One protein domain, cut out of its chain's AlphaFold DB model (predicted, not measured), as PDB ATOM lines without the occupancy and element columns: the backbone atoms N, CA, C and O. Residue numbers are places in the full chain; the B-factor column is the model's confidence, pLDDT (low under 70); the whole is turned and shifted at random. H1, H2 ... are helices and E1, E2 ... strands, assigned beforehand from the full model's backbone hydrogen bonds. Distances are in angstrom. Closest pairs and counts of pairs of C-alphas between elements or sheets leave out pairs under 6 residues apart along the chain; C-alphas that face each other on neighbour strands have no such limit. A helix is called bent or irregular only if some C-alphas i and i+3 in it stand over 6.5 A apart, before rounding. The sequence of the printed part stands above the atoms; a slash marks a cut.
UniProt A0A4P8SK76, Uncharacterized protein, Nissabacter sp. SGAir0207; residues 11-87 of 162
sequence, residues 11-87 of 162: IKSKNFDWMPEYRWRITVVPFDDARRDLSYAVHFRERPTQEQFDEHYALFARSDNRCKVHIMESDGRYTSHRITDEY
ATOM      1  N   ILE A  11     -38.554  36.435  44.103       94.19
ATOM      2  CA  ILE A  11     -38.925  37.313  45.223       94.19
ATOM      3  C   ILE A  11     -40.445  37.439  45.313       94.19
ATOM      4  O   ILE A  11     -41.090  37.930  44.392       94.19
ATOM      5  N   LYS A  12     -41.026  37.095  46.465       94.81
ATOM      6  CA  LYS A  12     -42.431  37.394  46.787       94.81
ATOM      7  C   LYS A  12     -42.524  38.715  47.550       94.81
ATOM      8  O   LYS A  12     -41.833  38.897  48.547       94.81
ATOM      9  N   SER A  13     -43.384  39.633  47.114       93.06
ATOM     10  CA  SER A  13     -43.581  40.924  47.785       93.06
ATOM     11  C   SER A  13     -45.016  41.442  47.658       93.06
ATOM     12  O   SER A  13     -45.793  40.973  46.828       93.06
ATOM     13  N   LYS A  14     -45.380  42.438  48.477       92.62
ATOM     14  CA  LYS A  14     -46.616  43.218  48.284       92.62
ATOM     15  C   LYS A  14     -46.452  44.345  47.253       92.62
ATOM     16  O   LYS A  14     -47.424  45.035  46.966       92.62
ATOM     17  N   ASN A  15     -45.243  44.543  46.712       87.00
ATOM     18  CA  ASN A  15     -44.989  45.563  45.706       87.00
ATOM     19  C   ASN A  15     -45.220  45.003  44.291       87.00
ATOM     20  O   ASN A  15     -44.626  43.996  43.894       87.00
ATOM     21  N   PHE A  16     -46.074  45.692  43.539       89.56
ATOM     22  CA  PHE A  16     -46.411  45.417  42.146       89.56
ATOM     23  C   PHE A  16     -45.599  46.275  41.167       89.56
ATOM     24  O   PHE A  16     -45.921  46.299  39.982       89.56
ATOM     25  N   ASP A  17     -44.567  46.979  41.615       89.00
ATOM     26  CA  ASP A  17     -43.616  47.649  40.732       89.00
ATOM     27  C   ASP A  17     -42.663  46.632  40.104       89.00
ATOM     28  O   ASP A  17     -42.394  45.570  40.668       89.00
ATOM     29  N   TRP A  18     -42.153  46.942  38.915       88.38
ATOM     30  CA  TRP A  18     -41.112  46.131  38.294       88.38
ATOM     31  C   TRP A  18     -39.805  46.249  39.075       88.38
ATOM     32  O   TRP A  18     -39.392  47.345  39.454       88.38
ATOM     33  N   MET A  19     -39.152  45.110  39.303       87.81
ATOM     34  CA  MET A  19     -37.853  45.061  39.964       87.81
ATOM     35  C   MET A  19     -36.743  44.935  38.915       87.81
ATOM     36  O   MET A  19     -36.866  44.106  38.008       87.81
ATOM     37  N   PRO A  20     -35.647  45.709  39.026       85.38
ATOM     38  CA  PRO A  20     -34.475  45.520  38.176       85.38
ATOM     39  C   PRO A  20     -34.010  44.061  38.210       85.38
ATOM     40  O   PRO A  20     -33.947  43.473  39.283       85.38
ATOM     41  N   GLU A  21     -33.686  43.494  37.047       87.38
ATOM     42  CA  GLU A  21     -33.321  42.076  36.840       87.38
ATOM     43  C   GLU A  21     -34.462  41.043  36.919       87.38
ATOM     44  O   GLU A  21     -34.217  39.869  36.640       87.38
ATOM     45  N   TYR A  22     -35.702  41.441  37.225       91.62
ATOM     46  CA  TYR A  22     -36.862  40.541  37.250       91.62
ATOM     47  C   TYR A  22     -37.828  40.906  36.128       91.62
ATOM     48  O   TYR A  22     -38.676  41.791  36.258       91.62
ATOM     49  N   ARG A  23     -37.686  40.216  34.997       92.12
ATOM     50  CA  ARG A  23     -38.478  40.489  33.793       92.12
ATOM     51  C   ARG A  23     -39.887  39.895  33.864       92.12
ATOM     52  O   ARG A  23     -40.780  40.382  33.176       92.12
ATOM     53  N   TRP A  24     -40.105  38.883  34.699       94.69
ATOM     54  CA  TRP A  24     -41.394  38.205  34.813       94.69
ATOM     55  C   TRP A  24     -41.996  38.380  36.195       94.69
ATOM     56  O   TRP A  24     -41.292  38.430  37.205       94.69
ATOM     57  N   ARG A  25     -43.325  38.443  36.245       94.56
ATOM     58  CA  ARG A  25     -44.047  38.551  37.506       94.56
ATOM     59  C   ARG A  25     -45.388  37.852  37.456       94.56
ATOM     60  O   ARG A  25     -46.177  38.111  36.553       94.56
ATOM     61  N   ILE A  26     -45.686  37.070  38.486       95.50
ATOM     62  CA  ILE A  26     -47.040  36.601  38.773       95.50
ATOM     63  C   ILE A  26     -47.692  37.573  39.755       95.50
ATOM     64  O   ILE A  26     -47.150  37.840  40.824       95.50
ATOM     65  N   THR A  27     -48.853  38.117  39.410       93.88
ATOM     66  CA  THR A  27     -49.696  38.912  40.302       93.88
ATOM     67  C   THR A  27     -50.859  38.070  40.787       93.88
ATOM     68  O   THR A  27     -51.523  37.390  40.007       93.88
ATOM     69  N   VAL A  28     -51.115  38.133  42.087       92.81
ATOM     70  CA  VAL A  28     -52.230  37.459  42.743       92.81
ATOM     71  C   VAL A  28     -53.051  38.521  43.449       92.81
ATOM     72  O   VAL A  28     -52.565  39.189  44.362       92.81
ATOM     73  N   VAL A  29     -54.287  38.710  42.998       90.00
ATOM     74  CA  VAL A  29     -55.180  39.763  43.490       90.00
ATOM     75  C   VAL A  29     -56.553  39.159  43.760       90.00
ATOM     76  O   VAL A  29     -57.166  38.649  42.821       90.00
ATOM     77  N   PRO A  30     -57.088  39.229  44.988       87.88
ATOM     78  CA  PRO A  30     -58.431  38.745  45.289       87.88
ATOM     79  C   PRO A  30     -59.504  39.323  44.360       87.88
ATOM     80  O   PRO A  30     -59.390  40.436  43.833       87.88
ATOM     81  N   PHE A  31     -60.554  38.538  44.125       78.56
ATOM     82  CA  PHE A  31     -61.754  39.028  43.445       78.56
ATOM     83  C   PHE A  31     -62.532  40.030  44.292       78.56
ATOM     84  O   PHE A  31     -63.115  40.954  43.735       78.56
ATOM     85  N   ASP A  32     -62.528  39.826  45.606       80.00
ATOM     86  CA  ASP A  32     -63.157  40.700  46.585       80.00
ATOM     87  C   ASP A  32     -62.211  41.853  46.950       80.00
ATOM     88  O   ASP A  32     -61.141  41.632  47.527       80.00
ATOM     89  N   ASP A  33     -62.602  43.081  46.611       77.00
ATOM     90  CA  ASP A  33     -61.798  44.279  46.863       77.00
ATOM     91  C   ASP A  33     -61.638  44.574  48.364       77.00
ATOM     92  O   ASP A  33     -60.617  45.147  48.753       77.00
ATOM     93  N   ALA A  34     -62.556  44.108  49.224       80.81
ATOM     94  CA  ALA A  34     -62.415  44.225  50.680       80.81
ATOM     95  C   ALA A  34     -61.206  43.442  51.222       80.81
ATOM     96  O   ALA A  34     -60.752  43.693  52.335       80.81
ATOM     97  N   ARG A  35     -60.667  42.510  50.426       81.25
ATOM     98  CA  ARG A  35     -59.526  41.650  50.768       81.25
ATOM     99  C   ARG A  35     -58.248  42.031  50.029       81.25
ATOM    100  O   ARG A  35     -57.325  41.223  49.915       81.25
ATOM    101  N   ARG A  36     -58.176  43.246  49.475       84.19
ATOM    102  CA  ARG A  36     -57.015  43.711  48.695       84.19
ATOM    103  C   ARG A  36     -55.688  43.608  49.445       84.19
ATOM    104  O   ARG A  36     -54.650  43.492  48.797       84.19
ATOM    105  N   ASP A  37     -55.706  43.622  50.772       88.06
ATOM    106  CA  ASP A  37     -54.545  43.449  51.646       88.06
ATOM    107  C   ASP A  37     -53.826  42.098  51.465       88.06
ATOM    108  O   ASP A  37     -52.626  41.996  51.760       88.06
ATOM    109  N   LEU A  38     -54.530  41.091  50.932       88.06
ATOM    110  CA  LEU A  38     -54.005  39.765  50.596       88.06
ATOM    111  C   LEU A  38     -53.339  39.705  49.215       88.06
ATOM    112  O   LEU A  38     -52.840  38.647  48.827       88.06
ATOM    113  N   SER A  39     -53.339  40.804  48.459       93.38
ATOM    114  CA  SER A  39     -52.712  40.841  47.139       93.38
ATOM    115  C   SER A  39     -51.189  40.769  47.260       93.38
ATOM    116  O   SER A  39     -50.590  41.393  48.138       93.38
ATOM    117  N   TYR A  40     -50.551  40.037  46.352       95.88
ATOM    118  CA  TYR A  40     -49.096  39.965  46.273       95.88
ATOM    119  C   TYR A  40     -48.605  39.775  44.838       95.88
ATOM    120  O   TYR A  40     -49.349  39.389  43.934       95.88
ATOM    121  N   ALA A  41     -47.318  40.031  44.653       95.62
ATOM    122  CA  ALA A  41     -46.567  39.757  43.447       95.62
ATOM    123  C   ALA A  41     -45.432  38.770  43.738       95.62
ATOM    124  O   ALA A  41     -44.824  38.799  44.810       95.62
ATOM    125  N   VAL A  42     -45.127  37.922  42.765       96.44
ATOM    126  CA  VAL A  42     -43.952  37.053  42.760       96.44
ATOM    127  C   VAL A  42     -43.135  37.405  41.530       96.44
ATOM    128  O   VAL A  42     -43.623  37.284  40.412       96.44
ATOM    129  N   HIS A  43     -41.930  37.909  41.751       94.75
ATOM    130  CA  HIS A  43     -40.994  38.390  40.743       94.75
ATOM    131  C   HIS A  43     -40.000  37.282  40.423       94.75
ATOM    132  O   HIS A  43     -39.455  36.671  41.343       94.75
ATOM    133  N   PHE A  44     -39.744  37.050  39.139       95.06
ATOM    134  CA  PHE A  44     -38.857  35.996  38.656       95.06
ATOM    135  C   PHE A  44     -37.777  36.574  37.736       95.06
ATOM    136  O   PHE A  44     -38.065  37.381  36.843       95.06
ATOM    137  N   ARG A  45     -36.527  36.155  37.966       91.88
ATOM    138  CA  ARG A  45     -35.384  36.493  37.096       91.88
ATOM    139  C   ARG A  45     -35.383  35.707  35.798       91.88
ATOM    140  O   ARG A  45     -34.841  36.185  34.812       91.88
ATOM    141  N   GLU A  46     -35.982  34.523  35.815       93.50
ATOM    142  CA  GLU A  46     -36.170  33.644  34.663       93.50
ATOM    143  C   GLU A  46     -37.663  33.484  34.374       93.50
ATOM    144  O   GLU A  46     -38.506  33.795  35.220       93.50
ATOM    145  N   ARG A  47     -38.003  33.021  33.167       94.56
ATOM    146  CA  ARG A  47     -39.398  32.776  32.796       94.56
ATOM    147  C   ARG A  47     -39.980  31.710  33.747       94.56
ATOM    148  O   ARG A  47     -39.385  30.639  33.842       94.56
ATOM    149  N   PRO A  48     -41.096  31.987  34.450       94.50
ATOM    150  CA  PRO A  48     -41.703  31.043  35.383       94.50
ATOM    151  C   PRO A  48     -42.025  29.705  34.726       94.50
ATOM    152  O   PRO A  48     -42.376  29.652  33.549       94.50
ATOM    153  N   THR A  49     -41.942  28.624  35.491       93.94
ATOM    154  CA  THR A  49     -42.385  27.304  35.034       93.94
ATOM    155  C   THR A  49     -43.901  27.152  35.185       93.94
ATOM    156  O   THR A  49     -44.551  27.903  35.918       93.94
ATOM    157  N   GLN A  50     -44.477  26.144  34.519       89.81
ATOM    158  CA  GLN A  50     -45.892  25.795  34.695       89.81
ATOM    159  C   GLN A  50     -46.213  25.462  36.160       89.81
ATOM    160  O   GLN A  50     -47.200  25.948  36.693       89.81
ATOM    161  N   GLU A  51     -45.339  24.717  36.839       90.38
ATOM    162  CA  GLU A  51     -45.513  24.329  38.246       90.38
ATOM    163  C   GLU A  51     -45.547  25.546  39.185       90.38
ATOM    164  O   GLU A  51     -46.395  25.629  40.074       90.38
ATOM    165  N   GLN A  52     -44.669  26.532  38.954       92.81
ATOM    166  CA  GLN A  52     -44.653  27.792  39.709       92.81
ATOM    167  C   GLN A  52     -45.917  28.622  39.465       92.81
ATOM    168  O   GLN A  52     -46.419  29.291  40.371       92.81
ATOM    169  N   PHE A  53     -46.443  28.595  38.240       91.88
ATOM    170  CA  PHE A  53     -47.719  29.224  37.937       91.88
ATOM    171  C   PHE A  53     -48.881  28.505  38.631       91.88
ATOM    172  O   PHE A  53     -49.694  29.162  39.287       91.88
ATOM    173  N   ASP A  54     -48.933  27.177  38.545       88.25
ATOM    174  CA  ASP A  54     -50.003  26.340  39.088       88.25
ATOM    175  C   ASP A  54     -50.129  26.469  40.612       88.25
ATOM    176  O   ASP A  54     -51.252  26.532  41.127       88.25
ATOM    177  N   GLU A  55     -49.008  26.608  41.332       90.81
ATOM    178  CA  GLU A  55     -48.989  26.866  42.781       90.81
ATOM    179  C   GLU A  55     -49.867  28.072  43.149       90.81
ATOM    180  O   GLU A  55     -50.646  28.046  44.106       90.81
ATOM    181  N   HIS A  56     -49.771  29.147  42.369       90.81
ATOM    182  CA  HIS A  56     -50.554  30.356  42.592       90.81
ATOM    183  C   HIS A  56     -51.936  30.266  41.948       90.81
ATOM    184  O   HIS A  56     -52.918  30.726  42.538       90.81
ATOM    185  N   TYR A  57     -52.038  29.644  40.775       86.88
ATOM    186  CA  TYR A  57     -53.292  29.476  40.050       86.88
ATOM    187  C   TYR A  57     -54.301  28.608  40.813       86.88
ATOM    188  O   TYR A  57     -55.507  28.820  40.687       86.88
ATOM    189  N   ALA A  58     -53.853  27.721  41.705       85.50
ATOM    190  CA  ALA A  58     -54.728  26.988  42.621       85.50
ATOM    191  C   ALA A  58     -55.675  27.913  43.421       85.50
ATOM    192  O   ALA A  58     -56.826  27.555  43.682       85.50
ATOM    193  N   LEU A  59     -55.251  29.144  43.744       82.19
ATOM    194  CA  LEU A  59     -56.077  30.141  44.441       82.19
ATOM    195  C   LEU A  59     -57.254  30.654  43.600       82.19
ATOM    196  O   LEU A  59     -58.257  31.104  44.150       82.19
ATOM    197  N   PHE A  60     -57.175  30.572  42.276       78.56
ATOM    198  CA  PHE A  60     -58.284  30.927  41.391       78.56
ATOM    199  C   PHE A  60     -59.441  29.911  41.479       78.56
ATOM    200  O   PHE A  60     -60.619  30.260  41.313       78.56
ATOM    201  N   ALA A  61     -59.122  28.649  41.781       70.31
ATOM    202  CA  ALA A  61     -60.082  27.552  41.877       70.31
ATOM    203  C   ALA A  61     -60.739  27.402  43.262       70.31
ATOM    204  O   ALA A  61     -61.768  26.734  43.359       70.31
ATOM    205  N   ARG A  62     -60.199  28.030  44.317       75.75
ATOM    206  CA  ARG A  62     -60.742  27.934  45.687       75.75
ATOM    207  C   ARG A  62     -62.166  28.485  45.794       75.75
ATOM    208  O   ARG A  62     -62.547  29.389  45.063       75.75
ATOM    209  N   SER A  63     -62.972  27.962  46.714       66.44
ATOM    210  CA  SER A  63     -64.311  28.503  47.002       66.44
ATOM    211  C   SER A  63     -64.255  29.715  47.931       66.44
ATOM    212  O   SER A  63     -65.035  30.654  47.788       66.44
ATOM    213  N   ASP A  64     -63.308  29.704  48.863       68.25
ATOM    214  CA  ASP A  64     -63.023  30.750  49.827       68.25
ATOM    215  C   ASP A  64     -61.751  31.494  49.388       68.25
ATOM    216  O   ASP A  64     -60.687  30.901  49.250       68.25
ATOM    217  N   ASN A  65     -61.833  32.805  49.151       70.12
ATOM    218  CA  ASN A  65     -60.691  33.626  48.710       70.12
ATOM    219  C   ASN A  65     -60.194  33.370  47.272       70.12
ATOM    220  O   ASN A  65     -59.008  33.129  47.042       70.12
ATOM    221  N   ARG A  66     -61.094  33.464  46.288       80.12
ATOM    222  CA  ARG A  66     -60.703  33.420  44.872       80.12
ATOM    223  C   ARG A  66     -59.811  34.604  44.517       80.12
ATOM    224  O   ARG A  66     -60.190  35.752  44.757       80.12
ATOM    225  N   CYS A  67     -58.696  34.329  43.851       84.31
ATOM    226  CA  CYS A  67     -57.779  35.352  43.357       84.31
ATOM    227  C   CYS A  67     -57.681  35.331  41.836       84.31
ATOM    228  O   CYS A  67     -57.548  34.268  41.245       84.31
ATOM    229  N   LYS A  68     -57.674  36.509  41.213       85.50
ATOM    230  CA  LYS A  68     -57.149  36.730  39.863       85.50
ATOM    231  C   LYS A  68     -55.651  36.446  39.900       85.50
ATOM    232  O   LYS A  68     -54.956  36.999  40.754       85.50
ATOM    233  N   VAL A  69     -55.175  35.604  38.992       88.12
ATOM    234  CA  VAL A  69     -53.762  35.235  38.885       88.12
ATOM    235  C   VAL A  69     -53.308  35.543  37.470       88.12
ATOM    236  O   VAL A  69     -53.876  35.015  36.517       88.12
ATOM    237  N   HIS A  70     -52.314  36.415  37.335       89.62
ATOM    238  CA  HIS A  70     -51.782  36.808  36.038       89.62
ATOM    239  C   HIS A  70     -50.271  36.733  36.033       89.62
ATOM    240  O   HIS A  70     -49.628  37.277  36.919       89.62
ATOM    241  N   ILE A  71     -49.706  36.145  34.991       92.69
ATOM    242  CA  ILE A  71     -48.294  36.307  34.667       92.69
ATOM    243  C   ILE A  71     -48.115  37.419  33.630       92.69
ATOM    244  O   ILE A  71     -48.816  37.480  32.612       92.69
ATOM    245  N   MET A  72     -47.175  38.305  33.931       92.56
ATOM    246  CA  MET A  72     -46.791  39.466  33.145       92.56
ATOM    247  C   MET A  72     -45.314  39.346  32.768       92.56
ATOM    248  O   MET A  72     -44.496  38.930  33.591       92.56
ATOM    249  N   GLU A  73     -44.977  39.768  31.557       93.62
ATOM    250  CA  GLU A  73     -43.609  39.910  31.068       93.62
ATOM    251  C   GLU A  73     -43.328  41.385  30.771       93.62
ATOM    252  O   GLU A  73     -44.090  42.045  30.060       93.62
ATOM    253  N   SER A  74     -42.243  41.909  31.334       90.19
ATOM    254  CA  SER A  74     -41.719  43.240  31.042       90.19
ATOM    255  C   SER A  74     -40.786  43.208  29.829       90.19
ATOM    256  O   SER A  74     -40.105  42.216  29.574       90.19
ATOM    257  N   ASP A  75     -40.709  44.316  29.097       83.00
ATOM    258  CA  ASP A  75     -39.683  44.553  28.076       83.00
ATOM    259  C   ASP A  75     -38.364  45.114  28.650       83.00
ATOM    260  O   ASP A  75     -37.425  45.385  27.903       83.00
ATOM    261  N   GLY A  76     -38.285  45.302  29.974       73.31
ATOM    262  CA  GLY A  76     -37.135  45.890  30.662       73.31
ATOM    263  C   GLY A  76     -37.050  47.418  30.572       73.31
ATOM    264  O   GLY A  76     -36.040  47.984  30.984       73.31
ATOM    265  N   ARG A  77     -38.074  48.096  30.038       68.31
ATOM    266  CA  ARG A  77     -38.129  49.561  29.933       68.31
ATOM    267  C   ARG A  77     -39.318  50.117  30.701       68.31
ATOM    268  O   ARG A  77     -39.158  50.573  31.825       68.31
ATOM    269  N   TYR A  78     -40.503  50.069  30.101       61.75
ATOM    270  CA  TYR A  78     -41.726  50.657  30.669       61.75
ATOM    271  C   TYR A  78     -42.992  49.926  30.239       61.75
ATOM    272  O   TYR A  78     -44.080  50.265  30.706       61.75
ATOM    273  N   THR A  79     -42.879  48.943  29.345       74.25
ATOM    274  CA  THR A  79     -44.040  48.211  28.864       74.25
ATOM    275  C   THR A  79     -44.035  46.803  29.430       74.25
ATOM    276  O   THR A  79     -43.006  46.214  29.773       74.25
ATOM    277  N   SER A  80     -45.236  46.277  29.608       84.56
ATOM    278  CA  SER A  80     -45.420  44.888  29.979       84.56
ATOM    279  C   SER A  80     -46.644  44.347  29.278       84.56
ATOM    280  O   SER A  80     -47.592  45.089  29.015       84.56
ATOM    281  N   HIS A  81     -46.620  43.059  28.987       86.50
ATOM    282  CA  HIS A  81     -47.748  42.358  28.407       86.50
ATOM    283  C   HIS A  81     -48.059  41.116  29.235       86.50
ATOM    284  O   HIS A  81     -47.212  40.561  29.936       86.50
ATOM    285  N   ARG A  82     -49.326  40.721  29.206       87.12
ATOM    286  CA  ARG A  82     -49.822  39.555  29.928       87.12
ATOM    287  C   ARG A  82     -49.569  38.311  29.081       87.12
ATOM    288  O   ARG A  82     -50.027  38.265  27.947       87.12
ATOM    289  N   ILE A  83     -48.929  37.302  29.664       87.69
ATOM    290  CA  ILE A  83     -48.635  36.010  29.011       87.69
ATOM    291  C   ILE A  83     -49.386  34.843  29.672       87.69
ATOM    292  O   ILE A  83     -49.019  33.686  29.534       87.69
ATOM    293  N   THR A  84     -50.441  35.130  30.444       84.75
ATOM    294  CA  THR A  84     -51.130  34.123  31.284       84.75
ATOM    295  C   THR A  84     -51.802  33.016  30.488       84.75
ATOM    296  O   THR A  84     -51.914  31.898  30.986       84.75
ATOM    297  N   ASP A  85     -52.198  33.302  29.252       80.81
ATOM    298  CA  ASP A  85     -52.871  32.323  28.397       80.81
ATOM    299  C   ASP A  85     -51.931  31.194  27.966       80.81
ATOM    300  O   ASP A  85     -52.391  30.088  27.721       80.81
ATOM    301  N   GLU A  86     -50.616  31.432  27.954       85.44
ATOM    302  CA  GLU A  86     -49.626  30.388  27.671       85.44
ATOM    303  C   GLU A  86     -49.554  29.324  28.775       85.44
ATOM    304  O   GLU A  86     -49.143  28.198  28.517       85.44
ATOM    305  N   TYR A  87     -49.973  29.680  29.993       83.50
ATOM    306  CA  TYR A  87     -49.924  28.819  31.178       83.50
ATOM    307  C   TYR A  87     -51.298  28.259  31.546       83.50
ATOM    308  O   TYR A  87     -51.419  27.338  32.349       83.50
TER     309      TYR A  87
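This is residues 11 to 87 of the 162 residues of an uncharacterized protein of Nissabacter sp. SGAir0207 (UniProt A0A4P8SK76). One twisted antiparallel sheet of five strands makes a wall, with the helix H2 packed over one face and running along the strands E4 and E2, in two layers, while no named helix covers the other face. The short helix H1 sits at one end of the slab, in the turn from E2 to E3. The printed part has 77 residues, with two named helices and five named strands in the chain order E1, E2, H1, E3, H2, E4, E5; the sheet's order is E1, E3, E2, E4, E5. The class is mixed, helices and strands. The whole is compact, with a radius of gyration of the C-alphas of 12.2 A, and only just elongated, with spans of 36 by 24 by 19 A.

Find C-alpha 11 at (-38.925, 37.313, 45.223), where E1 begins and runs to residue 13. Go on to E2, residues 24 to 30, 20.0 A long, and then to H1, residues 33 to 38, which is irregular: C-alphas 34 and 37 are 8.0 A apart. E3 follows as residues 40 to 44, 13.4 A long. From C-alpha 50 at (-45.892, 25.795, 34.695), H2 runs 16.0 A to residue 61. E4, residues 67 to 74, is 21.7 A long, and E5, residues 80 to 82, ends at C-alpha 82 at (-49.822, 39.555, 29.928).

Look first at the inner strands E2 and E4, antiparallel at 158 degrees, where N 27 and O 70 are 2.7 A apart, within hydrogen-bond range. On the other side of E2 find E3, antiparallel to it at 166 degrees, with N 26 and O 42 at 2.8 A. At one edge, E1 is antiparallel to E3, with N 13 and O 41 at 2.8 A; at the other, E5 forms a hairpin with E4, with N 73 and O 81 at 2.9 A. The sheet is only just strongly twisted, its C-alphas lying up to 4.4 A off the best plane. H2 is on the sheet at a height over the sheet of 8.9 A, over E4 and, only just, over E2, on which 3 of its C-alphas fall. It runs along the strands, at 6 degrees to E4 on the local plane, and the closest C-alphas of the two, those of Phe 60 and Cys 67, are 4.9 A apart. E3, H2 and E4 form a split strand-helix-strand unit, two strands running the same way with E2 between them, and its crossover is right-handed. H1 only grazes the sheet, with residues 35 to 38, and is apart from H2. Of the O i to N i+4 pairs, 0 of 2 in H1 and 4 of 8 in H2 are within hydrogen-bond range; of the O i to N i+3 pairs in H1, 2 of 3 are.

The two C-alphas farthest apart, those of Ser 63 and Arg 77, are 37.7 A apart. The printed part has no cut and no long link. Its mean pLDDT is 86.7; look for values under 70 at residues 63 to 64 and 77 to 78.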